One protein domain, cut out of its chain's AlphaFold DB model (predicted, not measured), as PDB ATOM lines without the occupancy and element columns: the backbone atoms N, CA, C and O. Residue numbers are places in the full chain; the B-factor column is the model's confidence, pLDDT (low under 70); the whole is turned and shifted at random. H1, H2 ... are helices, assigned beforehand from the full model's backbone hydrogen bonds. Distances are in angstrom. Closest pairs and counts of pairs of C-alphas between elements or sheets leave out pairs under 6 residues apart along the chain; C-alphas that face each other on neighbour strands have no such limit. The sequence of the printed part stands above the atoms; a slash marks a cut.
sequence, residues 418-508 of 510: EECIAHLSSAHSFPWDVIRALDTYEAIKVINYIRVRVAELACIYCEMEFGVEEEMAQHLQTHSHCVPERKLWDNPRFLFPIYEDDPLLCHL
ATOM      1  N   GLU A 418      54.807  25.267   7.137       83.50
ATOM      2  CA  GLU A 418      55.118  24.537   8.376       83.50
ATOM      3  C   GLU A 418      54.758  25.369   9.616       83.50
ATOM      4  O   GLU A 418      54.066  24.882  10.515       83.50
ATOM      5  N   GLU A 419      55.133  26.650   9.634       84.12
ATOM      6  CA  GLU A 419      54.716  27.629  10.637       84.12
ATOM      7  C   GLU A 419      53.187  27.740  10.698       84.12
ATOM      8  O   GLU A 419      52.622  27.831  11.790       84.12
ATOM      9  N   CYS A 420      52.490  27.685   9.555       85.06
ATOM     10  CA  CYS A 420      51.027  27.719   9.532       85.06
ATOM     11  C   CYS A 420      50.409  26.460  10.163       85.06
ATOM     12  O   CYS A 420      49.438  26.561  10.917       85.06
ATOM     13  N   ILE A 421      50.962  25.276   9.891       83.94
ATOM     14  CA  ILE A 421      50.509  24.003  10.476       83.94
ATOM     15  C   ILE A 421      50.808  23.972  11.984       83.94
ATOM     16  O   ILE A 421      49.953  23.575  12.786       83.94
ATOM     17  N   ALA A 422      51.972  24.476  12.402       85.25
ATOM     18  CA  ALA A 422      52.331  24.654  13.807       85.25
ATOM     19  C   ALA A 422      51.416  25.669  14.517       85.25
ATOM     20  O   ALA A 422      50.983  25.427  15.649       85.25
ATOM     21  N   HIS A 423      51.055  26.772  13.858       86.31
ATOM     22  CA  HIS A 423      50.117  27.774  14.366       86.31
ATOM     23  C   HIS A 423      48.695  27.207  14.505       86.31
ATOM     24  O   HIS A 423      48.084  27.331  15.566       86.31
ATOM     25  N   LEU A 424      48.182  26.511  13.485       83.50
ATOM     26  CA  LEU A 424      46.892  25.807  13.534       83.50
ATOM     27  C   LEU A 424      46.836  24.809  14.705       83.50
ATOM     28  O   LEU A 424      45.859  24.777  15.460       83.50
ATOM     29  N   SER A 425      47.913  24.049  14.904       83.75
ATOM     30  CA  SER A 425      48.024  23.069  15.988       83.75
ATOM     31  C   SER A 425      48.081  23.722  17.377       83.75
ATOM     32  O   SER A 425      47.440  23.240  18.310       83.75
ATOM     33  N   SER A 426      48.824  24.824  17.530       83.50
ATOM     34  CA  SER A 426      49.124  25.439  18.837       83.50
ATOM     35  C   SER A 426      48.149  26.537  19.277       83.50
ATOM     36  O   SER A 426      47.808  26.599  20.457       83.50
ATOM     37  N   ALA A 427      47.673  27.383  18.360       81.62
ATOM     38  CA  ALA A 427      46.760  28.489  18.657       81.62
ATOM     39  C   ALA A 427      45.279  28.088  18.543       81.62
ATOM     40  O   ALA A 427      44.440  28.630  19.262       81.62
ATOM     41  N   HIS A 428      44.954  27.127  17.670       80.88
ATOM     42  CA  HIS A 428      43.569  26.747  17.365       80.88
ATOM     43  C   HIS A 428      43.192  25.309  17.758       80.88
ATOM     44  O   HIS A 428      42.031  24.932  17.610       80.88
ATOM     45  N   SER A 429      44.132  24.501  18.270       79.25
ATOM     46  CA  SER A 429      43.925  23.059  18.534       79.25
ATOM     47  C   SER A 429      43.380  22.294  17.314       79.25
ATOM     48  O   SER A 429      42.588  21.359  17.449       79.25
ATOM     49  N   PHE A 430      43.747  22.728  16.106       80.69
ATOM     50  CA  PHE A 430      43.206  22.196  14.860       80.69
ATOM     51  C   PHE A 430      43.872  20.852  14.514       80.69
ATOM     52  O   PHE A 430      45.101  20.787  14.446       80.69
ATOM     53  N   PRO A 431      43.107  19.767  14.287       77.38
ATOM     54  CA  PRO A 431      43.669  18.430  14.127       77.38
ATOM     55  C   PRO A 431      44.164  18.196  12.689       77.38
ATOM     56  O   PRO A 431      43.528  17.479  11.916       77.38
ATOM     57  N   TRP A 432      45.310  18.786  12.328       82.38
ATOM     58  CA  TRP A 432      45.911  18.658  10.989       82.38
ATOM     59  C   TRP A 432      46.107  17.193  10.555       82.38
ATOM     60  O   TRP A 432      45.832  16.843   9.409       82.38
ATOM     61  N   ASP A 433      46.461  16.307  11.492       80.00
ATOM     62  CA  ASP A 433      46.586  14.860  11.254       80.00
ATOM     63  C   ASP A 433      45.313  14.203  10.694       80.00
ATOM     64  O   ASP A 433      45.402  13.213   9.973       80.00
ATOM     65  N   VAL A 434      44.125  14.749  10.986       80.44
ATOM     66  CA  VAL A 434      42.850  14.237  10.453       80.44
ATOM     67  C   VAL A 434      42.653  14.633   8.988       80.44
ATOM     68  O   VAL A 434      41.996  13.897   8.260       80.44
ATOM     69  N   ILE A 435      43.240  15.748   8.539       80.69
ATOM     70  CA  ILE A 435      43.232  16.160   7.125       80.69
ATOM     71  C   ILE A 435      44.311  15.405   6.346       80.69
ATOM     72  O   ILE A 435      44.014  14.872   5.282       80.69
ATOM     73  N   ARG A 436      45.519  15.261   6.908       77.75
ATOM     74  CA  ARG A 436      46.612  14.459   6.321       77.75
ATOM     75  C   ARG A 436      46.291  12.955   6.222       77.75
ATOM     76  O   ARG A 436      46.935  12.233   5.474       77.75
ATOM     77  N   ALA A 437      45.290  12.471   6.959       80.75
ATOM     78  CA  ALA A 437      44.774  11.103   6.846       80.75
ATOM     79  C   ALA A 437      43.715  10.911   5.734       80.75
ATOM     80  O   ALA A 437      43.177   9.809   5.596       80.75
ATOM     81  N   LEU A 438      43.380  11.961   4.975       81.88
ATOM     82  CA  LEU A 438      42.508  11.898   3.799       81.88
ATOM     83  C   LEU A 438      43.330  11.715   2.511       81.88
ATOM     84  O   LEU A 438      44.535  11.936   2.488       81.88
ATOM     85  N   ASP A 439      42.661  11.344   1.420       82.38
ATOM     86  CA  ASP A 439      43.228  11.422   0.067       82.38
ATOM     87  C   ASP A 439      43.523  12.887  -0.323       82.38
ATOM     88  O   ASP A 439      42.778  13.783   0.087       82.38
ATOM     89  N   THR A 440      44.551  13.157  -1.142       80.38
ATOM     90  CA  THR A 440      44.943  14.528  -1.539       80.38
ATOM     91  C   THR A 440      43.752  15.330  -2.090       80.38
ATOM     92  O   THR A 440      43.531  16.480  -1.701       80.38
ATOM     93  N   TYR A 441      42.892  14.722  -2.919       82.50
ATOM     94  CA  TYR A 441      41.707  15.390  -3.478       82.50
ATOM     95  C   TYR A 441      40.580  15.594  -2.456       82.50
ATOM     96  O   TYR A 441      39.657  16.373  -2.704       82.50
ATOM     97  N   GLU A 442      40.607  14.902  -1.321       82.00
ATOM     98  CA  GLU A 442      39.710  15.136  -0.189       82.00
ATOM     99  C   GLU A 442      40.261  16.231   0.735       82.00
ATOM    100  O   GLU A 442      39.511  17.142   1.091       82.00
ATOM    101  N   ALA A 443      41.565  16.226   1.027       83.88
ATOM    102  CA  ALA A 443      42.240  17.279   1.785       83.88
ATOM    103  C   ALA A 443      42.105  18.660   1.110       83.88
ATOM    104  O   ALA A 443      41.683  19.622   1.760       83.88
ATOM    105  N   ILE A 444      42.327  18.740  -0.213       83.81
ATOM    106  CA  ILE A 444      42.109  19.956  -1.021       83.81
ATOM    107  C   ILE A 444      40.679  20.497  -0.839       83.81
ATOM    108  O   ILE A 444      40.492  21.694  -0.605       83.81
ATOM    109  N   LYS A 445      39.653  19.630  -0.900       83.06
ATOM    110  CA  LYS A 445      38.248  20.045  -0.719       83.06
ATOM    111  C   LYS A 445      37.985  20.598   0.680       83.06
ATOM    112  O   LYS A 445      37.253  21.579   0.795       83.06
ATOM    113  N   VAL A 446      38.542  19.981   1.727       85.50
ATOM    114  CA  VAL A 446      38.371  20.433   3.120       85.50
ATOM    115  C   VAL A 446      38.991  21.814   3.316       85.50
ATOM    116  O   VAL A 446      38.320  22.716   3.815       85.50
ATOM    117  N   ILE A 447      40.240  22.000   2.883       85.50
ATOM    118  CA  ILE A 447      40.978  23.262   3.039       85.50
ATOM    119  C   ILE A 447      40.292  24.393   2.262       85.50
ATOM    120  O   ILE A 447      40.075  25.478   2.810       85.50
ATOM    121  N   ASN A 448      39.854  24.128   1.027       85.31
ATOM    122  CA  ASN A 448      39.074  25.096   0.260       85.31
ATOM    123  C   ASN A 448      37.710  25.386   0.918       85.31
ATOM    124  O   ASN A 448      37.363  26.551   1.094       85.31
ATOM    125  N   TYR A 449      36.949  24.373   1.353       84.88
ATOM    126  CA  TYR A 449      35.672  24.588   2.056       84.88
ATOM    127  C   TYR A 449      35.830  25.498   3.284       84.88
ATOM    128  O   TYR A 449      35.059  26.445   3.444       84.88
ATOM    129  N   ILE A 450      36.845  25.242   4.117       84.62
ATOM    130  CA  ILE A 450      37.134  26.043   5.313       84.62
ATOM    131  C   ILE A 450      37.371  27.509   4.933       84.62
ATOM    132  O   ILE A 450      36.753  28.396   5.519       84.62
ATOM    133  N   ARG A 451      38.192  27.770   3.909       84.50
ATOM    134  CA  ARG A 451      38.475  29.136   3.448       84.50
ATOM    135  C   ARG A 451      37.270  29.854   2.851       84.50
ATOM    136  O   ARG A 451      37.128  31.042   3.111       84.50
ATOM    137  N   VAL A 452      36.390  29.167   2.111       83.31
ATOM    138  CA  VAL A 452      35.128  29.780   1.645       83.31
ATOM    139  C   VAL A 452      34.303  30.241   2.847       83.31
ATOM    140  O   VAL A 452      33.948  31.411   2.922       83.31
ATOM    141  N   ARG A 453      34.079  29.354   3.826       82.19
ATOM    142  CA  ARG A 453      33.284  29.661   5.026       82.19
ATOM    143  C   ARG A 453      33.888  30.798   5.856       82.19
ATOM    144  O   ARG A 453      33.163  31.704   6.246       82.19
ATOM    145  N   VAL A 454      35.202  30.800   6.074       82.44
ATOM    146  CA  VAL A 454      35.886  31.856   6.844       82.44
ATOM    147  C   VAL A 454      35.885  33.201   6.105       82.44
ATOM    148  O   VAL A 454      35.668  34.227   6.743       82.44
ATOM    149  N   ALA A 455      36.013  33.217   4.774       80.94
ATOM    150  CA  ALA A 455      35.864  34.437   3.968       80.94
ATOM    151  C   ALA A 455      34.412  34.965   3.912       80.94
ATOM    152  O   ALA A 455      34.196  36.155   3.694       80.94
ATOM    153  N   GLU A 456      33.417  34.100   4.126       81.50
ATOM    154  CA  GLU A 456      31.997  34.454   4.280       81.50
ATOM    155  C   GLU A 456      31.617  34.834   5.728       81.50
ATOM    156  O   GLU A 456      30.446  35.096   5.994       81.50
ATOM    157  N   LEU A 457      32.573  34.850   6.670       80.50
ATOM    158  CA  LEU A 457      32.344  34.992   8.119       80.50
ATOM    159  C   LEU A 457      31.344  33.961   8.689       80.50
ATOM    160  O   LEU A 457      30.583  34.256   9.610       80.50
ATOM    161  N   ALA A 458      31.342  32.739   8.152       82.06
ATOM    162  CA  ALA A 458      30.445  31.655   8.535       82.06
ATOM    163  C   ALA A 458      31.178  30.515   9.265       82.06
ATOM    164  O   ALA A 458      32.275  30.097   8.888       82.06
ATOM    165  N   CYS A 459      30.549  29.935  10.294       82.56
ATOM    166  CA  CYS A 459      31.127  28.796  11.005       82.56
ATOM    167  C   CYS A 459      31.194  27.540  10.120       82.56
ATOM    168  O   CYS A 459      30.177  27.026   9.653       82.56
ATOM    169  N   ILE A 460      32.401  26.982  10.029       81.12
ATOM    170  CA  ILE A 460      32.778  25.745   9.328       81.12
ATOM    171  C   ILE A 460      31.888  24.537   9.684       81.12
ATOM    172  O   ILE A 460      31.677  23.672   8.841       81.12
ATOM    173  N   TYR A 461      31.384  24.449  10.921       78.31
ATOM    174  CA  TYR A 461      30.612  23.290  11.391       78.31
ATOM    175  C   TYR A 461      29.104  23.546  11.524       78.31
ATOM    176  O   TYR A 461      28.308  22.678  11.179       78.31
ATOM    177  N   CYS A 462      28.699  24.713  12.043       79.12
ATOM    178  CA  CYS A 462      27.292  24.999  12.364       79.12
ATOM    179  C   CYS A 462      26.602  25.998  11.421       79.12
ATOM    180  O   CYS A 462      25.457  26.362  11.673       79.12
ATOM    181  N   GLU A 463      27.289  26.443  10.362       72.50
ATOM    182  CA  GLU A 463      26.781  27.338   9.304       72.50
ATOM    183  C   GLU A 463      26.206  28.687   9.790       72.50
ATOM    184  O   GLU A 463      25.562  29.401   9.028       72.50
ATOM    185  N   MET A 464      26.468  29.077  11.044       77.62
ATOM    186  CA  MET A 464      26.111  30.396  11.573       77.62
ATOM    187  C   MET A 464      27.005  31.486  10.969       77.62
ATOM    188  O   MET A 464      28.228  31.382  11.047       77.62
ATOM    189  N   GLU A 465      26.383  32.523  10.408       81.44
ATOM    190  CA  GLU A 465      27.023  33.737   9.884       81.44
ATOM    191  C   GLU A 465      27.262  34.760  11.014       81.44
ATOM    192  O   GLU A 465      26.415  34.923  11.899       81.44
ATOM    193  N   PHE A 466      28.395  35.468  10.976       80.25
ATOM    194  CA  PHE A 466      28.800  36.488  11.954       80.25
ATOM    195  C   PHE A 466      29.003  37.856  11.295       80.25
ATOM    196  O   PHE A 466      29.368  37.950  10.124       80.25
ATOM    197  N   GLY A 467      28.786  38.938  12.051       73.94
ATOM    198  CA  GLY A 467      28.966  40.301  11.541       73.94
ATOM    199  C   GLY A 467      30.410  40.809  11.616       73.94
ATOM    200  O   GLY A 467      30.747  41.784  10.944       73.94
ATOM    201  N   VAL A 468      31.245  40.178  12.448       79.19
ATOM    202  CA  VAL A 468      32.614  40.610  12.763       79.19
ATOM    203  C   VAL A 468      33.523  39.388  12.944       79.19
ATOM    204  O   VAL A 468      33.133  38.405  13.576       79.19
ATOM    205  N   GLU A 469      34.764  39.466  12.454       75.38
ATOM    206  CA  GLU A 469      35.787  38.418  12.627       75.38
ATOM    207  C   GLU A 469      36.028  38.051  14.102       75.38
ATOM    208  O   GLU A 469      36.206  36.878  14.422       75.38
ATOM    209  N   GLU A 470      35.982  39.031  15.012       76.75
ATOM    210  CA  GLU A 470      36.156  38.828  16.457       76.75
ATOM    211  C   GLU A 470      35.065  37.924  17.060       76.75
ATOM    212  O   GLU A 470      35.366  37.047  17.873       76.75
ATOM    213  N   GLU A 471      33.808  38.078  16.622       79.38
ATOM    214  CA  GLU A 471      32.679  37.245  17.063       79.38
ATOM    215  C   GLU A 471      32.831  35.803  16.556       79.38
ATOM    216  O   GLU A 471      32.649  34.849  17.318       79.38
ATOM    217  N   MET A 472      33.229  35.636  15.287       79.56
ATOM    218  CA  MET A 472      33.500  34.321  14.699       79.56
ATOM    219  C   MET A 472      34.690  33.632  15.382       79.56
ATOM    220  O   MET A 472      34.604  32.451  15.722       79.56
ATOM    221  N   ALA A 473      35.783  34.355  15.637       74.69
ATOM    222  CA  ALA A 473      36.959  33.827  16.324       74.69
ATOM    223  C   ALA A 473      36.621  33.388  17.759       74.69
ATOM    224  O   ALA A 473      36.990  32.284  18.170       74.69
ATOM    225  N   GLN A 474      35.852  34.195  18.500       77.25
ATOM    226  CA  GLN A 474      35.377  33.832  19.835       77.25
ATOM    227  C   GLN A 474      34.443  32.612  19.797       77.25
ATOM    228  O   GLN A 474      34.553  31.731  20.654       77.25
ATOM    229  N   HIS A 475      33.559  32.506  18.799       81.88
ATOM    230  CA  HIS A 475      32.700  31.336  18.607       81.88
ATOM    231  C   HIS A 475      33.513  30.059  18.329       81.88
ATOM    232  O   HIS A 475      33.297  29.043  18.993       81.88
ATOM    233  N   LEU A 476      34.478  30.110  17.402       73.44
ATOM    234  CA  LEU A 476      35.346  28.975  17.067       73.44
ATOM    235  C   LEU A 476      36.152  28.500  18.287       73.44
ATOM    236  O   LEU A 476      36.181  27.301  18.563       73.44
ATOM    237  N   GLN A 477      36.720  29.429  19.069       72.62
ATOM    238  CA  GLN A 477      37.425  29.122  20.321       72.62
ATOM    239  C   GLN A 477      36.501  28.542  21.407       72.62
ATOM    240  O   GLN A 477      36.900  27.636  22.134       72.62
ATOM    241  N   THR A 478      35.263  29.035  21.519       74.31
ATOM    242  CA  THR A 478      34.310  28.602  22.560       74.31
ATOM    243  C   THR A 478      33.713  27.221  22.273       74.31
ATOM    244  O   THR A 478      33.434  26.469  23.206       74.31
ATOM    245  N   HIS A 479      33.510  26.876  20.997       68.94
ATOM    246  CA  HIS A 479      32.816  25.650  20.588       68.94
ATOM    247  C   HIS A 479      33.719  24.567  19.977       68.94
ATOM    248  O   HIS A 479      33.242  23.457  19.748       68.94
ATOM    249  N   SER A 480      35.011  24.837  19.746       65.38
ATOM    250  CA  SER A 480      35.980  23.865  19.205       65.38
ATOM    251  C   SER A 480      35.542  23.239  17.864       65.38
ATOM    252  O   SER A 480      35.791  22.063  17.585       65.38
ATOM    253  N   HIS A 481      34.864  24.029  17.027       68.81
ATOM    254  CA  HIS A 481      34.292  23.627  15.737       68.81
ATOM    255  C   HIS A 481      35.366  23.495  14.632       68.81
ATOM    256  O   HIS A 481      35.346  24.213  13.634       68.81
ATOM    257  N   CYS A 482      36.322  22.581  14.824       61.75
ATOM    258  CA  CYS A 482      37.551  22.510  14.027       61.75
ATOM    259  C   CYS A 482      37.483  21.612  12.777       61.75
ATOM    260  O   CYS A 482      38.369  21.715  11.938       61.75
ATOM    261  N   VAL A 483      36.485  20.728  12.621       68.81
ATOM    262  CA  VAL A 483      36.392  19.811  11.459       68.81
ATOM    263  C   VAL A 483      34.952  19.743  10.922       68.81
ATOM    264  O   VAL A 483      34.052  19.390  11.687       68.81
ATOM    265  N   PRO A 484      34.702  20.043   9.632       75.00
ATOM    266  CA  PRO A 484      33.370  19.977   9.024       75.00
ATOM    267  C   PRO A 484      32.933  18.546   8.658       75.00
ATOM    268  O   PRO A 484      33.741  17.721   8.221       75.00
ATOM    269  N   GLU A 485      31.626  18.257   8.745       74.06
ATOM    270  CA  GLU A 485      31.070  16.986   8.252       74.06
ATOM    271  C   GLU A 485      31.318  16.803   6.745       74.06
ATOM    272  O   GLU A 485      31.082  17.712   5.947       74.06
ATOM    273  N   ARG A 486      31.679  15.578   6.330       76.38
ATOM    274  CA  ARG A 486      31.981  15.230   4.925       76.38
ATOM    275  C   ARG A 486      30.912  15.656   3.914       76.38
ATOM    276  O   ARG A 486      31.236  16.018   2.789       76.38
ATOM    277  N   LYS A 487      29.640  15.682   4.318       76.44
ATOM    278  CA  LYS A 487      28.509  16.099   3.469       76.44
ATOM    279  C   LYS A 487      28.576  17.568   3.024       76.44
ATOM    280  O   LYS A 487      27.941  17.912   2.033       76.44
ATOM    281  N   LEU A 488      29.294  18.422   3.757       75.44
ATOM    282  CA  LEU A 488      29.365  19.866   3.510       75.44
ATOM    283  C   LEU A 488      30.440  20.217   2.464       75.44
ATOM    284  O   LEU A 488      30.232  21.099   1.625       75.44
ATOM    285  N   TRP A 489      31.564  19.489   2.490       79.56
ATOM    286  CA  TRP A 489      32.753  19.750   1.669       79.56
ATOM    287  C   TRP A 489      32.996  18.753   0.531       79.56
ATOM    288  O   TRP A 489      33.721  19.092  -0.403       79.56
ATOM    289  N   ASP A 490      32.398  17.554   0.532       80.75
ATOM    290  CA  ASP A 490      32.605  16.563  -0.540       80.75
ATOM    291  C   ASP A 490      31.789  16.901  -1.806       80.75
ATOM    292  O   ASP A 490      30.830  16.231  -2.189       80.75
ATOM    293  N   ASN A 491      32.154  18.019  -2.437       73.44
ATOM    294  CA  ASN A 491      31.532  18.570  -3.633       73.44
ATOM    295  C   ASN A 491      32.632  19.007  -4.624       73.44
ATOM    296  O   ASN A 491      33.536  19.742  -4.219       73.44
ATOM    297  N   PRO A 492      32.554  18.637  -5.921       76.31
ATOM    298  CA  PRO A 492      33.564  18.993  -6.923       76.31
ATOM    299  C   PRO A 492      33.894  20.488  -7.042       76.31
ATOM    300  O   PRO A 492      34.980  20.821  -7.506       76.31
ATOM    301  N   ARG A 493      33.013  21.399  -6.597       74.00
ATOM    302  CA  ARG A 493      33.291  22.849  -6.580       74.00
ATOM    303  C   ARG A 493      34.520  23.237  -5.746       74.00
ATOM    304  O   ARG A 493      35.139  24.245  -6.051       74.00
ATOM    305  N   PHE A 494      34.876  22.448  -4.728       78.62
ATOM    306  CA  PHE A 494      36.005  22.728  -3.827       78.62
ATOM    307  C   PHE A 494      37.334  22.094  -4.278       78.62
ATOM    308  O   PHE A 494      38.335  22.207  -3.578       78.62
ATOM    309  N   LEU A 495      37.365  21.450  -5.453       75.50
ATOM    310  CA  LEU A 495      38.610  21.003  -6.097       75.50
ATOM    311  C   LEU A 495      39.381  22.152  -6.768       75.50
ATOM    312  O   LEU A 495      40.534  21.973  -7.147       75.50
ATOM    313  N   PHE A 496      38.755  23.318  -6.936       71.06
ATOM    314  CA  PHE A 496      39.389  24.508  -7.496       71.06
ATOM    315  C   PHE A 496      39.959  25.372  -6.356       71.06
ATOM    316  O   PHE A 496      39.181  25.760  -5.479       71.06
ATOM    317  N   PRO A 497      41.272  25.681  -6.349       64.88
ATOM    318  CA  PRO A 497      41.872  26.571  -5.357       64.88
ATOM    319  C   PRO A 497      41.221  27.956  -5.338       64.88
ATOM    320  O   PRO A 497      40.879  28.514  -6.381       64.88
ATOM    321  N   ILE A 498      41.063  28.510  -4.136       66.50
ATOM    322  CA  ILE A 498      40.458  29.837  -3.912       66.50
ATOM    323  C   ILE A 498      41.498  30.956  -4.018       66.50
ATOM    324  O   ILE A 498      41.168  32.076  -4.404       66.50
ATOM    325  N   TYR A 499      42.754  30.640  -3.705       64.81
ATOM    326  CA  TYR A 499      43.911  31.505  -3.911       64.81
ATOM    327  C   TYR A 499      44.749  30.929  -5.065       64.81
ATOM    328  O   TYR A 499      44.861  29.708  -5.190       64.81
ATOM    329  N   GLU A 500      45.295  31.795  -5.929       56.12
ATOM    330  CA  GLU A 500      46.336  31.383  -6.884       56.12
ATOM    331  C   GLU A 500      47.581  30.965  -6.067       56.12
ATOM    332  O   GLU A 500      47.933  31.656  -5.114       56.12
ATOM    333  N   ASP A 501      48.206  29.840  -6.430       60.59
ATOM    334  CA  ASP A 501      49.510  29.371  -5.922       60.59
ATOM    335  C   ASP A 501      49.627  29.199  -4.379       60.59
ATOM    336  O   ASP A 501      50.608  29.612  -3.769       60.59
ATOM    337  N   ASP A 502      48.629  28.578  -3.729       74.44
ATOM    338  CA  ASP A 502      48.593  28.410  -2.261       74.44
ATOM    339  C   ASP A 502      49.612  27.400  -1.671       74.44
ATOM    340  O   ASP A 502      49.463  26.191  -1.890       74.44
ATOM    341  N   PRO A 503      50.519  27.839  -0.771       75.69
ATOM    342  CA  PRO A 503      51.495  26.969  -0.111       75.69
ATOM    343  C   PRO A 503      50.889  25.826   0.723       75.69
ATOM    344  O   PRO A 503      51.486  24.752   0.790       75.69
ATOM    345  N   LEU A 504      49.703  26.005   1.330       77.38
ATOM    346  CA  LEU A 504      49.062  24.953   2.145       77.38
ATOM    347  C   LEU A 504      48.495  23.789   1.323       77.38
ATOM    348  O   LEU A 504      48.301  22.715   1.885       77.38
ATOM    349  N   LEU A 505      48.210  23.981   0.031       79.38
ATOM    350  CA  LEU A 505      47.825  22.881  -0.859       79.38
ATOM    351  C   LEU A 505      49.044  22.181  -1.475       79.38
ATOM    352  O   LEU A 505      48.933  21.014  -1.834       79.38
ATOM    353  N   CYS A 506      50.191  22.860  -1.577       70.75
ATOM    354  CA  CYS A 506      51.441  22.251  -2.038       70.75
ATOM    355  C   CYS A 506      52.019  21.259  -1.014       70.75
ATOM    356  O   CYS A 506      52.453  20.181  -1.400       70.75
ATOM    357  N   HIS A 507      51.936  21.566   0.285       68.94
ATOM    358  CA  HIS A 507      52.406  20.698   1.379       68.94
ATOM    359  C   HIS A 507      51.385  19.598   1.771       68.94
ATOM    360  O   HIS A 507      51.213  19.286   2.950       68.94
ATOM    361  N   LEU A 508      50.647  19.049   0.796       68.62
ATOM    362  CA  LEU A 508      49.716  17.923   0.998       68.62
ATOM    363  C   LEU A 508      50.239  16.581   0.475       68.62
ATOM    364  O   LEU A 508      49.706  15.547   0.873       68.62
TER     365      LEU A 508
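This is residues 418 to 508 of the 510 residues of an uncharacterized protein of Paramicrosporidium saccamoebae (UniProt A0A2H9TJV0). One longer helix, H3, runs through the middle of a loosely joined set of helices, with the short H6 packed on it and the short H2, H5 and H7 around it. H1 and H4 lie away from H3, H1 reached through H2 and H4 at the far end of a long unnamed stretch, and there are few contacts between helices. The printed part has 91 residues with seven named helices, H1 to H7 in order along the chain, and no named strand; the class is all helix. The whole is compact by its radius of gyration of the C-alphas, 12.8 A, and its C-alphas span 31 by 28 by 24 A.

H1 is residues 418 to 427, 13.8 A from first to last C-alpha, and begins at C-alpha 418 at (55.118, 24.537, 8.376). H2 is residues 432 to 436. H3, residues 440 to 455, is the longest at 22.6 A, from C-alpha 440 at (44.943, 14.528, -1.539) to C-alpha 455 at (35.864, 34.437, 3.968). H4, residues 469 to 479, measures 15.3 A. Three helices of four residues follow: H5, 486 to 489, H6, 492 to 495, and H7, 503 to 506, which ends at C-alpha 506 at (51.441, 22.251, -2.038).

H3 is the hub, touching three other helices. It touches H6 with 10 pairs of C-alphas within 8 A, the closest being those of Lys 445 and Phe 494 at 4.7 A. H3 only just touches H2, with 3 pairs and with its residues 443 to 446 alone; the closest C-alphas are those of Ile 435 and Ala 443, 5.5 A apart. It also only just touches H5, with 3 pairs and with its residues 445 to 449 alone; the closest C-alphas are those of Tyr 449 and Trp 489, 5.7 A apart. H5 and H6 meet only through their link. H7 is close to H3 but not clearly touching, the closest C-alphas being those of Ile 444 and Leu 505 at 6.4 A. H1 only just touches H2, with 3 pairs, the closest C-alphas being those of Ser 425 and Trp 432 at 7.0 A. H1 and H7 are near each other, with 5 pairs of C-alphas within 10 A. H1 and H3 are apart. H4 touches no helix. In H1, H2 and H4 every O i to N i+4 pair is within hydrogen-bond range, in H3 11 of 12 are, and H5, H6 and H7 are too short for such a pair.

The farthest C-alphas, those of Asp 439 and Gly 467, are 34.2 A apart. The printed part has no cut. The link from H3 to H4, residues 456 to 468, is long; those from H1 to H2, H2 to H3 and H5 to H6 are tight. The mean pLDDT of the printed part is 77.8, and residues 479 to 483, 497 to 501 and 507 to 508 are under 70.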